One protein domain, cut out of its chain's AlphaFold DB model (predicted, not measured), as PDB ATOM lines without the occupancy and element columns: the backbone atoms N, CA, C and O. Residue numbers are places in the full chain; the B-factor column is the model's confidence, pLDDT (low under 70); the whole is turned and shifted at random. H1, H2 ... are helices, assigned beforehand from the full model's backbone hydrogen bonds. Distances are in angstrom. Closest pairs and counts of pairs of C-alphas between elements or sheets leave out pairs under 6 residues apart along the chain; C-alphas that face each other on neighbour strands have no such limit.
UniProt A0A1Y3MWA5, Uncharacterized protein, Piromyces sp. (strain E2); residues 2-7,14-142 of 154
ATOM      1  N   TYR A   2      -7.766  90.598 204.354       36.66
ATOM      2  CA  TYR A   2      -8.518  90.256 205.576       36.66
ATOM      3  C   TYR A   2      -7.927  89.094 206.398       36.66
ATOM      4  O   TYR A   2      -7.871  89.192 207.618       36.66
ATOM      5  N   GLU A   3      -7.399  88.043 205.762       43.03
ATOM      6  CA  GLU A   3      -6.774  86.918 206.486       43.03
ATOM      7  C   GLU A   3      -5.496  87.305 207.250       43.03
ATOM      8  O   GLU A   3      -5.235  86.757 208.315       43.03
ATOM      9  N   ILE A   4      -4.726  88.286 206.759       50.03
ATOM     10  CA  ILE A   4      -3.503  88.761 207.433       50.03
ATOM     11  C   ILE A   4      -3.869  89.528 208.710       50.03
ATOM     12  O   ILE A   4      -3.221  89.356 209.736       50.03
ATOM     13  N   ILE A   5      -4.939  90.326 208.672       50.91
ATOM     14  CA  ILE A   5      -5.400  91.116 209.823       50.91
ATOM     15  C   ILE A   5      -5.909  90.195 210.945       50.91
ATOM     16  O   ILE A   5      -5.574  90.405 212.106       50.91
ATOM     17  N   VAL A   6      -6.647  89.130 210.610       48.31
ATOM     18  CA  VAL A   6      -7.176  88.178 211.606       48.31
ATOM     19  C   VAL A   6      -6.059  87.393 212.310       48.31
ATOM     20  O   VAL A   6      -6.154  87.158 213.511       48.31
ATOM     21  N   ILE A   7      -4.978  87.043 211.599       52.38
ATOM     22  CA  ILE A   7      -3.816  86.329 212.169       52.38
ATOM     23  C   ILE A   7      -2.992  87.227 213.108       52.38
ATOM     24  O   ILE A   7      -2.361  86.740 214.040       52.38
ATOM     25  N   GLU A  14       3.450  79.260 218.177       60.59
ATOM     26  CA  GLU A  14       4.596  79.085 217.260       60.59
ATOM     27  C   GLU A  14       4.157  78.979 215.786       60.59
ATOM     28  O   GLU A  14       4.838  79.471 214.884       60.59
ATOM     29  N   ILE A  15       2.980  78.394 215.545       60.28
ATOM     30  CA  ILE A  15       2.368  78.263 214.218       60.28
ATOM     31  C   ILE A  15       2.016  79.639 213.628       60.28
ATOM     32  O   ILE A  15       2.173  79.849 212.425       60.28
ATOM     33  N   GLU A  16       1.576  80.599 214.440       67.19
ATOM     34  CA  GLU A  16       1.293  81.965 213.984       67.19
ATOM     35  C   GLU A  16       2.561  82.766 213.700       67.19
ATOM     36  O   GLU A  16       2.625  83.461 212.685       67.19
ATOM     37  N   ASN A  17       3.600  82.611 214.524       66.12
ATOM     38  CA  ASN A  17       4.894  83.254 214.283       66.12
ATOM     39  C   ASN A  17       5.496  82.798 212.943       66.12
ATOM     40  O   ASN A  17       6.011  83.613 212.171       66.12
ATOM     41  N   LEU A  18       5.371  81.505 212.617       73.00
ATOM     42  CA  LEU A  18       5.763  80.966 211.313       73.00
ATOM     43  C   LEU A  18       4.922  81.546 210.170       73.00
ATOM     44  O   LEU A  18       5.479  81.896 209.132       73.00
ATOM     45  N   LYS A  19       3.605  81.707 210.345       77.62
ATOM     46  CA  LYS A  19       2.736  82.322 209.325       77.62
ATOM     47  C   LYS A  19       3.108  83.777 209.056       77.62
ATOM     48  O   LYS A  19       3.166  84.175 207.891       77.62
ATOM     49  N   ILE A  20       3.398  84.557 210.095       78.19
ATOM     50  CA  ILE A  20       3.844  85.952 209.964       78.19
ATOM     51  C   ILE A  20       5.162  86.001 209.211       78.19
ATOM     52  O   ILE A  20       5.265  86.707 208.209       78.19
ATOM     53  N   LYS A  21       6.137  85.193 209.634       81.88
ATOM     54  CA  LYS A  21       7.425  85.092 208.955       81.88
ATOM     55  C   LYS A  21       7.251  84.740 207.478       81.88
ATOM     56  O   LYS A  21       7.712  85.496 206.637       81.88
ATOM     57  N   CYS A  22       6.536  83.664 207.149       83.81
ATOM     58  CA  CYS A  22       6.301  83.253 205.762       83.81
ATOM     59  C   CYS A  22       5.604  84.346 204.936       83.81
ATOM     60  O   CYS A  22       5.934  84.548 203.769       83.81
ATOM     61  N   THR A  23       4.666  85.075 205.543       85.38
ATOM     62  CA  THR A  23       3.960  86.184 204.891       85.38
ATOM     63  C   THR A  23       4.916  87.327 204.559       85.38
ATOM     64  O   THR A  23       4.949  87.800 203.423       85.38
ATOM     65  N   PHE A  24       5.727  87.761 205.522       89.50
ATOM     66  CA  PHE A  24       6.708  88.814 205.281       89.50
ATOM     67  C   PHE A  24       7.862  88.347 204.390       89.50
ATOM     68  O   PHE A  24       8.327  89.138 203.580       89.50
ATOM     69  N   ASP A  25       8.277  87.082 204.453       88.88
ATOM     70  CA  ASP A  25       9.286  86.506 203.558       88.88
ATOM     71  C   ASP A  25       8.788  86.497 202.105       88.88
ATOM     72  O   ASP A  25       9.547  86.828 201.191       88.88
ATOM     73  N   TYR A  26       7.508  86.190 201.870       91.12
ATOM     74  CA  TYR A  26       6.898  86.310 200.543       91.12
ATOM     75  C   TYR A  26       7.008  87.742 200.005       91.12
ATOM     76  O   TYR A  26       7.458  87.948 198.876       91.12
ATOM     77  N   PHE A  27       6.654  88.740 200.819       91.81
ATOM     78  CA  PHE A  27       6.775  90.138 200.412       91.81
ATOM     79  C   PHE A  27       8.243  90.562 200.241       91.81
ATOM     80  O   PHE A  27       8.616  91.164 199.241       91.81
ATOM     81  N   TYR A  28       9.127  90.183 201.156       92.69
ATOM     82  CA  TYR A  28      10.538  90.557 201.098       92.69
ATOM     83  C   TYR A  28      11.228  90.101 199.801       92.69
ATOM     84  O   TYR A  28      12.031  90.839 199.222       92.69
ATOM     85  N   ASN A  29      10.896  88.896 199.329       91.75
ATOM     86  CA  ASN A  29      11.509  88.292 198.146       91.75
ATOM     87  C   ASN A  29      10.869  88.727 196.818       91.75
ATOM     88  O   ASN A  29      11.437  88.481 195.751       91.75
ATOM     89  N   LYS A  30       9.708  89.388 196.851       92.31
ATOM     90  CA  LYS A  30       9.048  89.888 195.644       92.31
ATOM     91  C   LYS A  30       9.769  91.140 195.109       92.31
ATOM     92  O   LYS A  30      10.250  91.990 195.858       92.31
ATOM     93  N   LYS A  31       9.849  91.263 193.778       94.94
ATOM     94  CA  LYS A  31      10.188  92.528 193.101       94.94
ATOM     95  C   LYS A  31       8.914  93.328 192.857       94.94
ATOM     96  O   LYS A  31       7.887  92.745 192.511       94.94
ATOM     97  N   TYR A  32       9.009  94.641 193.002       94.81
ATOM     98  CA  TYR A  32       7.867  95.541 192.913       94.81
ATOM     99  C   TYR A  32       8.070  96.561 191.801       94.81
ATOM    100  O   TYR A  32       9.178  97.048 191.586       94.81
ATOM    101  N   THR A  33       6.987  96.908 191.121       97.62
ATOM    102  CA  THR A  33       6.879  98.222 190.478       97.62
ATOM    103  C   THR A  33       6.762  99.312 191.551       97.62
ATOM    104  O   THR A  33       6.372  99.016 192.684       97.62
ATOM    105  N   GLU A  34       7.044 100.577 191.217       96.88
ATOM    106  CA  GLU A  34       6.879 101.678 192.184       96.88
ATOM    107  C   GLU A  34       5.442 101.717 192.738       96.88
ATOM    108  O   GLU A  34       5.241 101.826 193.945       96.88
ATOM    109  N   LYS A  35       4.432 101.536 191.875       96.44
ATOM    110  CA  LYS A  35       3.020 101.504 192.286       96.44
ATOM    111  C   LYS A  35       2.732 100.395 193.300       96.44
ATOM    112  O   LYS A  35       2.125 100.658 194.334       96.44
ATOM    113  N   GLU A  36       3.189  99.170 193.039       96.88
ATOM    114  CA  GLU A  36       3.003  98.065 193.986       96.88
ATOM    115  C   GLU A  36       3.754  98.301 195.303       96.88
ATOM    116  O   GLU A  36       3.275  97.885 196.357       96.88
ATOM    117  N   ALA A  37       4.914  98.963 195.261       97.69
ATOM    118  CA  ALA A  37       5.657  99.330 196.460       97.69
ATOM    119  C   ALA A  37       4.906 100.382 197.290       97.69
ATOM    120  O   ALA A  37       4.809 100.228 198.505       97.69
ATOM    121  N   ILE A  38       4.319 101.398 196.648       97.25
ATOM    122  CA  ILE A  38       3.456 102.394 197.304       97.25
ATOM    123  C   ILE A  38       2.271 101.707 197.988       97.25
ATOM    124  O   ILE A  38       2.012 101.954 199.168       97.25
ATOM    125  N   ASP A  39       1.581 100.812 197.277       95.56
ATOM    126  CA  ASP A  39       0.444 100.074 197.828       95.56
ATOM    127  C   ASP A  39       0.863  99.176 198.998       95.56
ATOM    128  O   ASP A  39       0.163  99.111 200.012       95.56
ATOM    129  N   LEU A  40       2.012  98.505 198.897       95.88
ATOM    130  CA  LEU A  40       2.544  97.695 199.985       95.88
ATOM    131  C   LEU A  40       2.871  98.550 201.210       95.88
ATOM    132  O   LEU A  40       2.402  98.212 202.291       95.88
ATOM    133  N   ILE A  41       3.616  99.650 201.044       97.25
ATOM    134  CA  ILE A  41       3.984 100.575 202.127       97.25
ATOM    135  C   ILE A  41       2.725 101.091 202.834       97.25
ATOM    136  O   ILE A  41       2.629 100.990 204.055       97.25
ATOM    137  N   LYS A  42       1.721 101.556 202.077       95.69
ATOM    138  CA  LYS A  42       0.423 101.973 202.632       95.69
ATOM    139  C   LYS A  42      -0.200 100.859 203.475       95.69
ATOM    140  O   LYS A  42      -0.571 101.074 204.625       95.69
ATOM    141  N   ASN A  43      -0.318  99.661 202.911       91.75
ATOM    142  CA  ASN A  43      -1.036  98.569 203.561       91.75
ATOM    143  C   ASN A  43      -0.310  98.044 204.807       91.75
ATOM    144  O   ASN A  43      -0.972  97.734 205.792       91.75
ATOM    145  N   ILE A  44       1.023  97.956 204.799       92.31
ATOM    146  CA  ILE A  44       1.767  97.486 205.977       92.31
ATOM    147  C   ILE A  44       1.763  98.511 207.111       92.31
ATOM    148  O   ILE A  44       1.700  98.099 208.264       92.31
ATOM    149  N   ILE A  45       1.772  99.818 206.809       93.81
ATOM    150  CA  ILE A  45       1.582 100.859 207.830       93.81
ATOM    151  C   ILE A  45       0.170 100.767 208.411       93.81
ATOM    152  O   ILE A  45       0.022 100.727 209.625       93.81
ATOM    153  N   LEU A  46      -0.867 100.628 207.575       90.50
ATOM    154  CA  LEU A  46      -2.234 100.434 208.075       90.50
ATOM    155  C   LEU A  46      -2.342  99.218 208.993       90.50
ATOM    156  O   LEU A  46      -2.934  99.310 210.060       90.50
ATOM    157  N   ILE A  47      -1.753  98.086 208.602       86.88
ATOM    158  CA  ILE A  47      -1.729  96.887 209.442       86.88
ATOM    159  C   ILE A  47      -0.988  97.168 210.751       86.88
ATOM    160  O   ILE A  47      -1.478  96.776 211.805       86.88
ATOM    161  N   HIS A  48       0.153  97.862 210.698       87.94
ATOM    162  CA  HIS A  48       0.963  98.181 211.870       87.94
ATOM    163  C   HIS A  48       0.158  98.897 212.967       87.94
ATOM    164  O   HIS A  48       0.296  98.513 214.128       87.94
ATOM    165  N   TYR A  49      -0.737  99.824 212.611       85.00
ATOM    166  CA  TYR A  49      -1.619 100.507 213.569       85.00
ATOM    167  C   TYR A  49      -2.556  99.571 214.350       85.00
ATOM    168  O   TYR A  49      -3.013  99.928 215.434       85.00
ATOM    169  N   TYR A  50      -2.836  98.372 213.834       82.88
ATOM    170  CA  TYR A  50      -3.693  97.379 214.493       82.88
ATOM    171  C   TYR A  50      -2.908  96.264 215.201       82.88
ATOM    172  O   TYR A  50      -3.518  95.386 215.811       82.88
ATOM    173  N   VAL A  51      -1.572  96.270 215.136       81.94
ATOM    174  CA  VAL A  51      -0.730  95.274 215.815       81.94
ATOM    175  C   VAL A  51      -0.299  95.788 217.184       81.94
ATOM    176  O   VAL A  51       0.154  96.920 217.334       81.94
ATOM    177  N   THR A  52      -0.396  94.934 218.204       79.75
ATOM    178  CA  THR A  52       0.028  95.289 219.562       79.75
ATOM    179  C   THR A  52       1.546  95.487 219.643       79.75
ATOM    180  O   THR A  52       2.324  94.724 219.068       79.75
ATOM    181  N   LEU A  53       1.983  96.488 220.417       76.38
ATOM    182  CA  LEU A  53       3.398  96.883 220.540       76.38
ATOM    183  C   LEU A  53       4.331  95.758 221.040       76.38
ATOM    184  O   LEU A  53       5.539  95.819 220.838       76.38
ATOM    185  N   TYR A  54       3.786  94.708 221.660       78.00
ATOM    186  CA  TYR A  54       4.556  93.581 222.199       78.00
ATOM    187  C   TYR A  54       4.957  92.525 221.150       78.00
ATOM    188  O   TYR A  54       5.706  91.602 221.471       78.00
ATOM    189  N   ARG A  55       4.492  92.637 219.898       79.81
ATOM    190  CA  ARG A  55       4.776  91.680 218.808       79.81
ATOM    191  C   ARG A  55       6.129  91.918 218.137       79.81
ATOM    192  O   ARG A  55       6.208  92.267 216.962       79.81
ATOM    193  N   THR A  56       7.217  91.756 218.885       80.06
ATOM    194  CA  THR A  56       8.590  92.021 218.403       80.06
ATOM    195  C   THR A  56       8.970  91.218 217.151       80.06
ATOM    196  O   THR A  56       9.726  91.705 216.302       80.06
ATOM    197  N   ASP A  57       8.405  90.021 216.999       79.88
ATOM    198  CA  ASP A  57       8.495  89.185 215.805       79.88
ATOM    199  C   ASP A  57       7.923  89.906 214.577       79.88
ATOM    200  O   ASP A  57       8.622  90.064 213.577       79.88
ATOM    201  N   TYR A  58       6.702  90.437 214.685       87.81
ATOM    202  CA  TYR A  58       6.079  91.258 213.650       87.81
ATOM    203  C   TYR A  58       6.934  92.482 213.322       87.81
ATOM    204  O   TYR A  58       7.280  92.680 212.158       87.81
ATOM    205  N   PHE A  59       7.323  93.273 214.329       87.00
ATOM    206  CA  PHE A  59       8.067  94.526 214.130       87.00
ATOM    207  C   PHE A  59       9.375  94.323 213.365       87.00
ATOM    208  O   PHE A  59       9.726  95.121 212.493       87.00
ATOM    209  N   THR A  60      10.071  93.222 213.649       87.56
ATOM    210  CA  THR A  60      11.322  92.877 212.971       87.56
ATOM    211  C   THR A  60      11.105  92.637 211.476       87.56
ATOM    212  O   THR A  60      11.844  93.173 210.646       87.56
ATOM    213  N   TYR A  61      10.095  91.845 211.104       90.06
ATOM    214  CA  TYR A  61       9.813  91.540 209.698       90.06
ATOM    215  C   TYR A  61       9.152  92.709 208.962       90.06
ATOM    216  O   TYR A  61       9.505  92.992 207.814       90.06
ATOM    217  N   PHE A  62       8.268  93.433 209.648       92.00
ATOM    218  CA  PHE A  62       7.651  94.669 209.182       92.00
ATOM    219  C   PHE A  62       8.706  95.679 208.734       92.00
ATOM    220  O   PHE A  62       8.687  96.103 207.578       92.00
ATOM    221  N   GLY A  63       9.675  95.997 209.599       92.25
ATOM    222  CA  GLY A  63      10.723  96.965 209.276       92.25
ATOM    223  C   GLY A  63      11.540  96.550 208.051       92.25
ATOM    224  O   GLY A  63      11.814  97.366 207.173       92.25
ATOM    225  N   ARG A  64      11.872  95.258 207.926       93.62
ATOM    226  CA  ARG A  64      12.621  94.734 206.770       93.62
ATOM    227  C   ARG A  64      11.854  94.878 205.462       93.62
ATOM    228  O   ARG A  64      12.439  95.306 204.469       93.62
ATOM    229  N   VAL A  65      10.571  94.521 205.449       95.62
ATOM    230  CA  VAL A  65       9.737  94.636 204.245       95.62
ATOM    231  C   VAL A  65       9.468  96.093 203.897       95.62
ATOM    232  O   VAL A  65       9.552  96.443 202.723       95.62
ATOM    233  N   LEU A  66       9.243  96.954 204.890       96.19
ATOM    234  CA  LEU A  66       9.079  98.393 204.687       96.19
ATOM    235  C   LEU A  66      10.313  99.006 204.010       96.19
ATOM    236  O   LEU A  66      10.193  99.635 202.957       96.19
ATOM    237  N   LEU A  67      11.509  98.758 204.554       95.38
ATOM    238  CA  LEU A  67      12.764  99.238 203.968       95.38
ATOM    239  C   LEU A  67      13.020  98.632 202.584       95.38
ATOM    240  O   LEU A  67      13.481  99.317 201.671       95.38
ATOM    241  N   LYS A  68      12.700  97.348 202.391       95.88
ATOM    242  CA  LYS A  68      12.821  96.686 201.090       95.88
ATOM    243  C   LYS A  68      11.911  97.334 200.046       95.88
ATOM    244  O   LYS A  68      12.390  97.638 198.957       95.88
ATOM    245  N   ALA A  69      10.643  97.566 200.372       97.31
ATOM    246  CA  ALA A  69       9.679  98.212 199.488       97.31
ATOM    247  C   ALA A  69      10.111  99.641 199.135       97.31
ATOM    248  O   ALA A  69      10.060 100.027 197.970       97.31
ATOM    249  N   ALA A  70      10.638 100.388 200.110       96.69
ATOM    250  CA  ALA A  70      11.126 101.749 199.910       96.69
ATOM    251  C   ALA A  70      12.236 101.854 198.850       96.69
ATOM    252  O   ALA A  70      12.329 102.868 198.167       96.69
ATOM    253  N   ASN A  71      13.039 100.805 198.637       96.50
ATOM    254  CA  ASN A  71      14.062 100.796 197.582       96.50
ATOM    255  C   ASN A  71      13.484 100.846 196.156       96.50
ATOM    256  O   ASN A  71      14.220 101.149 195.222       96.50
ATOM    257  N   PHE A  72      12.196 100.541 195.978       97.00
ATOM    258  CA  PHE A  72      11.506 100.605 194.685       97.00
ATOM    259  C   PHE A  72      10.809 101.950 194.445       97.00
ATOM    260  O   PHE A  72      10.134 102.112 193.431       97.00
ATOM    261  N   ILE A  73      10.955 102.904 195.367       96.19
ATOM    262  CA  ILE A  73      10.465 104.272 195.202       96.19
ATOM    263  C   ILE A  73      11.533 105.095 194.487       96.19
ATOM    264  O   ILE A  73      12.708 105.074 194.875       96.19
ATOM    265  N   GLU A  74      11.120 105.800 193.434       92.38
ATOM    266  CA  GLU A  74      12.024 106.578 192.590       92.38
ATOM    267  C   GLU A  74      12.658 107.747 193.349       92.38
ATOM    268  O   GLU A  74      12.003 108.396 194.173       92.38
ATOM    269  N   GLY A  75      13.910 108.048 192.995       84.88
ATOM    270  CA  GLY A  75      14.719 109.142 193.535       84.88
ATOM    271  C   GLY A  75      15.968 108.655 194.275       84.88
ATOM    272  O   GLY A  75      16.110 107.463 194.558       84.88
ATOM    273  N   ASP A  76      16.892 109.571 194.554       79.12
ATOM    274  CA  ASP A  76      18.176 109.289 195.224       79.12
ATOM    275  C   ASP A  76      18.147 109.624 196.722       79.12
ATOM    276  O   ASP A  76      19.171 109.629 197.407       79.12
ATOM    277  N   GLU A  77      16.963 109.913 197.256       83.81
ATOM    278  CA  GLU A  77      16.788 110.209 198.667       83.81
ATOM    279  C   GLU A  77      16.944 108.940 199.516       83.81
ATOM    280  O   GLU A  77      16.916 107.801 199.033       83.81
ATOM    281  N   ASN A  78      17.100 109.113 200.826       87.62
ATOM    282  CA  ASN A  78      17.190 107.963 201.713       87.62
ATOM    283  C   ASN A  78      15.845 107.227 201.856       87.62
ATOM    284  O   ASN A  78      14.776 107.699 201.462       87.62
ATOM    285  N   LEU A  79      15.904 106.051 202.481       91.00
ATOM    286  CA  LEU A  79      14.743 105.173 202.631       91.00
ATOM    287  C   LEU A  79      13.606 105.804 203.445       91.00
ATOM    288  O   LEU A  79      12.449 105.564 203.118       91.00
ATOM    289  N   ASN A  80      13.897 106.626 204.458       88.88
ATOM    290  CA  ASN A  80      12.853 107.284 205.250       88.88
ATOM    291  C   ASN A  80      12.068 108.286 204.408       88.88
ATOM    292  O   ASN A  80      10.834 108.273 204.431       88.88
ATOM    293  N   PHE A  81      12.769 109.096 203.621       90.31
ATOM    294  CA  PHE A  81      12.132 110.041 202.717       90.31
ATOM    295  C   PHE A  81      11.349 109.334 201.607       90.31
ATOM    296  O   PHE A  81      10.235 109.733 201.274       90.31
ATOM    297  N   LYS A  82      11.868 108.218 201.089       92.81
ATOM    298  CA  LYS A  82      11.153 107.366 200.130       92.81
ATOM    299  C   LYS A  82       9.868 106.769 200.705       92.81
ATOM    300  O   LYS A  82       8.856 106.727 200.007       92.81
ATOM    301  N   ILE A  83       9.870 106.359 201.975       95.19
ATOM    302  CA  ILE A  83       8.650 105.917 202.667       95.19
ATOM    303  C   ILE A  83       7.658 107.078 202.770       95.19
ATOM    304  O   ILE A  83       6.503 106.919 202.388       95.19
ATOM    305  N   LEU A  84       8.107 108.256 203.209       94.06
ATOM    306  CA  LEU A  84       7.263 109.450 203.299       94.06
ATOM    307  C   LEU A  84       6.643 109.816 201.939       94.06
ATOM    308  O   LEU A  84       5.436 110.041 201.843       94.06
ATOM    309  N   LYS A  85       7.447 109.798 200.873       92.88
ATOM    310  CA  LYS A  85       7.020 109.999 199.483       92.88
ATOM    311  C   LYS A  85       5.961 108.992 199.056       92.88
ATOM    312  O   LYS A  85       4.955 109.381 198.469       92.88
ATOM    313  N   ALA A  86       6.152 107.712 199.365       95.69
ATOM    314  CA  ALA A  86       5.171 106.677 199.064       95.69
ATOM    315  C   ALA A  86       3.849 106.905 199.809       95.69
ATOM    316  O   ALA A  86       2.782 106.863 199.193       95.69
ATOM    317  N   LEU A  87       3.907 107.208 201.108       95.69
ATOM    318  CA  LEU A  87       2.717 107.498 201.908       95.69
ATOM    319  C   LEU A  87       1.976 108.716 201.354       95.69
ATOM    320  O   LEU A  87       0.771 108.631 201.125       95.69
ATOM    321  N   PHE A  88       2.686 109.794 201.018       94.25
ATOM    322  CA  PHE A  88       2.099 110.967 200.376       94.25
ATOM    323  C   PHE A  88       1.460 110.620 199.019       94.25
ATOM    324  O   PHE A  88       0.272 110.842 198.812       94.25
ATOM    325  N   LYS A  89       2.161 109.952 198.098       94.12
ATOM    326  CA  LYS A  89       1.555 109.523 196.816       94.12
ATOM    327  C   LYS A  89       0.282 108.677 197.009       94.12
ATOM    328  O   LYS A  89      -0.628 108.731 196.182       94.12
ATOM    329  N   SER A  90       0.205 107.916 198.101       95.19
ATOM    330  CA  SER A  90      -0.933 107.048 198.407       95.19
ATOM    331  C   SER A  90      -2.182 107.777 198.925       95.19
ATOM    332  O   SER A  90      -3.279 107.238 198.798       95.19
ATOM    333  N   GLN A  91      -2.038 108.972 199.511       93.88
ATOM    334  CA  GLN A  91      -3.144 109.701 200.157       93.88
ATOM    335  C   GLN A  91      -3.638 110.905 199.357       93.88
ATOM    336  O   GLN A  91      -4.752 111.376 199.579       93.88
ATOM    337  N   PHE A  92      -2.834 111.399 198.419       92.25
ATOM    338  CA  PHE A  92      -3.102 112.638 197.696       92.25
ATOM    339  C   PHE A  92      -3.298 112.355 196.210       92.25
ATOM    340  O   PHE A  92      -2.805 111.353 195.679       92.25
ATOM    341  N   ASN A  93      -4.039 113.224 195.523       89.94
ATOM    342  CA  ASN A  93      -4.113 113.166 194.063       89.94
ATOM    343  C   ASN A  93      -2.717 113.355 193.429       89.94
ATOM    344  O   ASN A  93      -1.757 113.726 194.102       89.94
ATOM    345  N   GLU A  94      -2.593 113.106 192.124       83.00
ATOM    346  CA  GLU A  94      -1.295 113.133 191.425       83.00
ATOM    347  C   GLU A  94      -0.546 114.469 191.557       83.00
ATOM    348  O   GLU A  94       0.680 114.494 191.523       83.00
ATOM    349  N   ILE A  95      -1.281 115.566 191.758       85.31
ATOM    350  CA  ILE A  95      -0.751 116.933 191.846       85.31
ATOM    351  C   ILE A  95      -0.540 117.362 193.317       85.31
ATOM    352  O   ILE A  95      -0.047 118.451 193.592       85.31
ATOM    353  N   GLY A  96      -0.917 116.535 194.299       84.56
ATOM    354  CA  GLY A  96      -0.810 116.872 195.721       84.56
ATOM    355  C   GLY A  96      -1.725 118.020 196.167       84.56
ATOM    356  O   GLY A  96      -1.422 118.699 197.146       84.56
ATOM    357  N   THR A  97      -2.815 118.286 195.443       87.38
ATOM    358  CA  THR A  97      -3.681 119.454 195.672       87.38
ATOM    359  C   THR A  97      -4.937 119.160 196.474       87.38
ATOM    360  O   THR A  97      -5.550 120.119 196.934       87.38
ATOM    361  N   LYS A  98      -5.310 117.882 196.633       89.00
ATOM    362  CA  LYS A  98      -6.439 117.393 197.444       89.00
ATOM    363  C   LYS A  98      -6.142 116.008 198.019       89.00
ATOM    364  O   LYS A  98      -5.380 115.244 197.412       89.00
ATOM    365  N   PHE A  99      -6.786 115.671 199.138       91.19
ATOM    366  CA  PHE A  99      -6.841 114.290 199.616       91.19
ATOM    367  C   PHE A  99      -7.636 113.413 198.641       91.19
ATOM    368  O   PHE A  99      -8.552 113.876 197.961       91.19
ATOM    369  N   ARG A 100      -7.279 112.131 198.562       91.81
ATOM    370  CA  ARG A 100      -8.102 111.117 197.894       91.81
ATOM    371  C   ARG A 100      -9.312 110.783 198.760       91.81
ATOM    372  O   ARG A 100      -9.233 110.786 199.989       91.81
ATOM    373  N   ASP A 101     -10.401 110.362 198.125       88.19
ATOM    374  CA  ASP A 101     -11.608 109.922 198.836       88.19
ATOM    375  C   ASP A 101     -11.322 108.761 199.798       88.19
ATOM    376  O   ASP A 101     -11.886 108.699 200.886       88.19
ATOM    377  N   GLU A 102     -10.381 107.885 199.457       88.81
ATOM    378  CA  GLU A 102      -9.981 106.735 200.274       88.81
ATOM    379  C   GLU A 102      -8.876 107.027 201.305       88.81
ATOM    380  O   GLU A 102      -8.377 106.092 201.937       88.81
ATOM    381  N   ALA A 103      -8.492 108.296 201.491       88.31
ATOM    382  CA  ALA A 103      -7.444 108.665 202.433       88.31
ATOM    383  C   ALA A 103      -7.775 108.240 203.879       88.31
ATOM    384  O   ALA A 103      -8.926 108.289 204.328       88.31
ATOM    385  N   LYS A 104      -6.747 107.798 204.607       90.12
ATOM    386  CA  LYS A 104      -6.820 107.195 205.941       90.12
ATOM    387  C   LYS A 104      -6.051 108.038 206.949       90.12
ATOM    388  O   LYS A 104      -4.889 108.369 206.716       90.12
ATOM    389  N   LYS A 105      -6.687 108.335 208.087       89.00
ATOM    390  CA  LYS A 105      -6.115 109.166 209.158       89.00
ATOM    391  C   LYS A 105      -4.801 108.582 209.675       89.00
ATOM    392  O   LYS A 105      -3.851 109.320 209.878       89.00
ATOM    393  N   GLU A 106      -4.736 107.266 209.820       90.00
ATOM    394  CA  GLU A 106      -3.561 106.521 210.271       90.00
ATOM    395  C   GLU A 106      -2.344 106.783 209.373       90.00
ATOM    396  O   GLU A 106      -1.244 107.015 209.858       90.00
ATOM    397  N   ILE A 107      -2.542 106.847 208.053       93.12
ATOM    398  CA  ILE A 107      -1.451 107.176 207.130       93.12
ATOM    399  C   ILE A 107      -1.040 108.645 207.251       93.12
ATOM    400  O   ILE A 107       0.141 108.958 207.148       93.12
ATOM    401  N   LEU A 108      -1.995 109.554 207.466       91.62
ATOM    402  CA  LEU A 108      -1.691 110.974 207.658       91.62
ATOM    403  C   LEU A 108      -0.899 111.221 208.949       91.62
ATOM    404  O   LEU A 108      -0.006 112.067 208.947       91.62
ATOM    405  N   LEU A 109      -1.191 110.476 210.017       89.44
ATOM    406  CA  LEU A 109      -0.421 110.509 211.263       89.44
ATOM    407  C   LEU A 109       1.010 109.999 211.045       89.44
ATOM    408  O   LEU A 109       1.955 110.678 211.425       89.44
ATOM    409  N   GLU A 110       1.187 108.879 210.339       92.44
ATOM    410  CA  GLU A 110       2.523 108.373 209.989       92.44
ATOM    411  C   GLU A 110       3.321 109.383 209.137       92.44
ATOM    412  O   GLU A 110       4.530 109.544 209.313       92.44
ATOM    413  N   ILE A 111       2.661 110.084 208.204       92.75
ATOM    414  CA  ILE A 111       3.278 111.165 207.415       92.75
ATOM    415  C   ILE A 111       3.774 112.287 208.337       92.75
ATOM    416  O   ILE A 111       4.904 112.747 208.172       92.75
ATOM    417  N   ASP A 112       2.955 112.710 209.302       88.56
ATOM    418  CA  ASP A 112       3.307 113.760 210.262       88.56
ATOM    419  C   ASP A 112       4.497 113.364 211.146       88.56
ATOM    420  O   ASP A 112       5.485 114.096 211.238       88.56
ATOM    421  N   GLU A 113       4.448 112.170 211.737       88.44
ATOM    422  CA  GLU A 113       5.530 111.640 212.568       88.44
ATOM    423  C   GLU A 113       6.846 111.569 211.789       88.44
ATOM    424  O   GLU A 113       7.893 112.017 212.262       88.44
ATOM    425  N   ARG A 114       6.803 111.091 210.541       89.81
ATOM    426  CA  ARG A 114       7.998 111.016 209.692       89.81
ATOM    427  C   ARG A 114       8.547 112.383 209.320       89.81
ATOM    428  O   ARG A 114       9.765 112.529 209.314       89.81
ATOM    429  N   LEU A 115       7.695 113.372 209.041       88.25
ATOM    430  CA  LEU A 115       8.132 114.745 208.767       88.25
ATOM    431  C   LEU A 115       8.916 115.337 209.947       88.25
ATOM    432  O   LEU A 115       9.918 116.019 209.724       88.25
ATOM    433  N   LYS A 116       8.502 115.040 211.186       83.94
ATOM    434  CA  LYS A 116       9.191 115.475 212.414       83.94
ATOM    435  C   LYS A 116      10.560 114.814 212.587       83.94
ATOM    436  O   LYS A 116      11.469 115.430 213.138       83.94
ATOM    437  N   CYS A 117      10.725 113.589 212.092       83.69
ATOM    438  CA  CYS A 117      11.967 112.824 212.204       83.69
ATOM    439  C   CYS A 117      12.990 113.081 211.085       83.69
ATOM    440  O   CYS A 117      14.074 112.498 211.130       83.69
ATOM    441  N   LEU A 118      12.679 113.914 210.085       81.75
ATOM    442  CA  LEU A 118      13.633 114.247 209.025       81.75
ATOM    443  C   LEU A 118      14.778 115.117 209.563       81.75
ATOM    444  O   LEU A 118      14.557 116.114 210.256       81.75
ATOM    445  N   TYR A 119      16.008 114.779 209.191       78.06
ATOM    446  CA  TYR A 119      17.195 115.579 209.471       78.06
ATOM    447  C   TYR A 119      17.247 116.819 208.569       78.06
ATOM    448  O   TYR A 119      16.738 116.817 207.451       78.06
ATOM    449  N   GLU A 120      17.935 117.876 209.008       73.75
ATOM    450  CA  GLU A 120      18.012 119.166 208.292       73.75
ATOM    451  C   GLU A 120      18.413 119.049 206.811       73.75
ATOM    452  O   GLU A 120      17.859 119.737 205.957       73.75
ATOM    453  N   LYS A 121      19.316 118.120 206.468       71.06
ATOM    454  CA  LYS A 121      19.732 117.883 205.071       71.06
ATOM    455  C   LYS A 121      18.623 117.309 204.181       71.06
ATOM    456  O   LYS A 121      18.692 117.447 202.969       71.06
ATOM    457  N   GLU A 122      17.626 116.648 204.757       69.06
ATOM    458  CA  GLU A 122      16.466 116.127 204.024       69.06
ATOM    459  C   GLU A 122      15.403 117.212 203.815       69.06
ATOM    460  O   GLU A 122      14.614 117.139 202.873       69.06
ATOM    461  N   LYS A 123      15.410 118.251 204.660       74.06
ATOM    462  CA  LYS A 123      14.458 119.368 204.615       74.06
ATOM    463  C   LYS A 123      14.759 120.392 203.514       74.06
ATOM    464  O   LYS A 123      13.982 121.323 203.327       74.06
ATOM    465  N   SER A 124      15.861 120.244 202.778       71.31
ATOM    466  CA  SER A 124      16.263 121.182 201.722       71.31
ATOM    467  C   SER A 124      15.822 120.775 200.311       71.31
ATOM    468  O   SER A 124      16.068 121.516 199.362       71.31
ATOM    469  N   GLY A 125      15.214 119.596 200.134       72.56
ATOM    470  CA  GLY A 125      14.779 119.111 198.821       72.56
ATOM    471  C   GLY A 125      13.462 119.738 198.352       72.56
ATOM    472  O   GLY A 125      12.545 119.932 199.146       72.56
ATOM    473  N   GLU A 126      13.315 119.983 197.047       78.75
ATOM    474  CA  GLU A 126      12.070 120.499 196.447       78.75
ATOM    475  C   GLU A 126      10.851 119.637 196.817       78.75
ATOM    476  O   GLU A 126       9.802 120.147 197.213       78.75
ATOM    477  N   TYR A 127      11.015 118.310 196.791       79.81
ATOM    478  CA  TYR A 127       9.943 117.382 197.139       79.81
ATOM    479  C   TYR A 127       9.538 117.464 198.620       79.81
ATOM    480  O   TYR A 127       8.368 117.275 198.943       79.81
ATOM    481  N   PHE A 128      10.463 117.796 199.528       85.50
ATOM    482  CA  PHE A 128      10.128 118.001 200.939       85.50
ATOM    483  C   PHE A 128       9.191 119.196 201.100       85.50
ATOM    484  O   PHE A 128       8.168 119.084 201.777       85.50
ATOM    485  N   TYR A 129       9.505 120.318 200.445       83.94
ATOM    486  CA  TYR A 129       8.650 121.502 200.477       83.94
ATOM    487  C   TYR A 129       7.274 121.216 199.881       83.94
ATOM    488  O   TYR A 129       6.274 121.649 200.452       83.94
ATOM    489  N   LEU A 130       7.210 120.439 198.793       84.56
ATOM    490  CA  LEU A 130       5.945 119.992 198.217       84.56
ATOM    491  C   LEU A 130       5.118 119.192 199.232       84.56
ATOM    492  O   LEU A 130       3.983 119.573 199.509       84.56
ATOM    493  N   ILE A 131       5.680 118.129 199.826       87.62
ATOM    494  CA  ILE A 131       4.968 117.310 200.823       87.62
ATOM    495  C   ILE A 131       4.520 118.180 201.998       87.62
ATOM    496  O   ILE A 131       3.340 118.191 202.333       87.62
ATOM    497  N   LYS A 132       5.447 118.920 202.622       88.00
ATOM    498  CA  LYS A 132       5.184 119.695 203.840       88.00
ATOM    499  C   LYS A 132       4.100 120.743 203.610       88.00
ATOM    500  O   LYS A 132       3.166 120.834 204.404       88.00
ATOM    501  N   ASN A 133       4.202 121.522 202.536       86.88
ATOM    502  CA  ASN A 133       3.271 122.621 202.284       86.88
ATOM    503  C   ASN A 133       1.905 122.107 201.835       86.88
ATOM    504  O   ASN A 133       0.889 122.580 202.345       86.88
ATOM    505  N   SER A 134       1.863 121.115 200.939       87.44
ATOM    506  CA  SER A 134       0.597 120.508 200.524       87.44
ATOM    507  C   SER A 134      -0.108 119.825 201.688       87.44
ATOM    508  O   SER A 134      -1.314 119.999 201.842       87.44
ATOM    509  N   TYR A 135       0.634 119.103 202.532       89.31
ATOM    510  CA  TYR A 135       0.089 118.445 203.715       89.31
ATOM    511  C   TYR A 135      -0.524 119.451 204.690       89.31
ATOM    512  O   TYR A 135      -1.709 119.353 205.001       89.31
ATOM    513  N   LYS A 136       0.253 120.459 205.111       86.31
ATOM    514  CA  LYS A 136      -0.200 121.487 206.059       86.31
ATOM    515  C   LYS A 136      -1.418 122.248 205.551       86.31
ATOM    516  O   LYS A 136      -2.390 122.409 206.283       86.31
ATOM    517  N   ARG A 137      -1.381 122.679 204.287       87.88
ATOM    518  CA  ARG A 137      -2.492 123.396 203.655       87.88
ATOM    519  C   ARG A 137      -3.767 122.553 203.679       87.88
ATOM    520  O   ARG A 137      -4.800 123.024 204.139       87.88
ATOM    521  N   LEU A 138      -3.684 121.300 203.239       86.81
ATOM    522  CA  LEU A 138      -4.854 120.432 203.141       86.81
ATOM    523  C   LEU A 138      -5.439 120.041 204.494       86.81
ATOM    524  O   LEU A 138      -6.658 120.009 204.627       86.81
ATOM    525  N   LEU A 139      -4.600 119.819 205.506       84.19
ATOM    526  CA  LEU A 139      -5.081 119.616 206.872       84.19
ATOM    527  C   LEU A 139      -5.859 120.824 207.408       84.19
ATOM    528  O   LEU A 139      -6.839 120.639 208.117       84.19
ATOM    529  N   SER A 140      -5.449 122.048 207.063       81.94
ATOM    530  CA  SER A 140      -6.138 123.267 207.516       81.94
ATOM    531  C   SER A 140      -7.445 123.564 206.771       81.94
ATOM    532  O   SER A 140      -8.301 124.272 207.294       81.94
ATOM    533  N   GLU A 141      -7.597 123.048 205.548       81.75
ATOM    534  CA  GLU A 141      -8.762 123.295 204.689       81.75
ATOM    535  C   GLU A 141      -9.857 122.225 204.854       81.75
ATOM    536  O   GLU A 141     -11.034 122.514 204.630       81.75
ATOM    537  N   GLU A 142      -9.497 120.993 205.231       76.38
ATOM    538  CA  GLU A 142     -10.440 119.877 205.318       76.38
ATOM    539  C   GLU A 142     -10.735 119.434 206.756       76.38
ATOM    540  O   GLU A 142      -9.988 118.675 207.366       76.38
TER     541      GLU A 142
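What this domain is: This is residues 2 to 7 and 14 to 142 of the 154 residues of an uncharacterized protein of Piromyces sp. (strain E2) (UniProt A0A1Y3MWA5). Two helical hairpins, H3 with H4 and H5 with H6, pack crosswise to make the core; H2 lies side by side with H4 at one end, with short H1 near it, and H7 lies loosely by H5 and H6 at the other end. The printed part has 135 residues with seven named helices, H1 to H7 in chain order, and no named strand: all helix. It is compact, with a radius of gyration of the C-alphas of 15.4 A and spans of 46 by 31 by 26 A.

How they stand to each other: Start at H2, residues 14 to 29: it touches H4, residues 56 to 70, at a shallow tilt of 10 degrees, closest at the C-alphas of Tyr 28 and Val 65, 5.2 A. H4 forms a hairpin with H3, residues 34 to 48, closest at C-alphas 69 and 37, 5.2 A. Residues 37 to 42 of H3 touch H5, residues 79 to 91, about perpendicular at 90 degrees, closest at C-alphas 38 and 86, 4.9 A. H5 and H6, residues 105 to 116, form a hairpin at 34 degrees, only just short of steep, closest at C-alphas 84 and 111, 6.0 A. H7, residues 126 to 141, is close to H5 but not clearly touching, with C-alphas 131 and 88 closest, 7.0 A. H1, residues 2 to 7, is likewise close to H2, with C-alphas 7 and 16 closest, 7.0 A. In the seven helices every O i to N i+4 pair is within hydrogen-bond range.

Where its parts are: Find C-alpha 14 at (4.596, 79.085, 217.260); H2 runs 22.3 A from there. H3 measures 20.9 A, H4 21.0 A and H7 22.6 A, ending at C-alpha 141, (-8.762, 123.295, 204.689).

The domain as a whole: C-alphas 14 and 141 are farthest apart, 47.9 A. Residues 8 to 13 are not printed; C-alphas 7 and 14 stand 12.2 A apart across this cut. The link from H5 to H6 is long. pLDDT is under 70 at residues 2 to 7, 14 to 17 and 122.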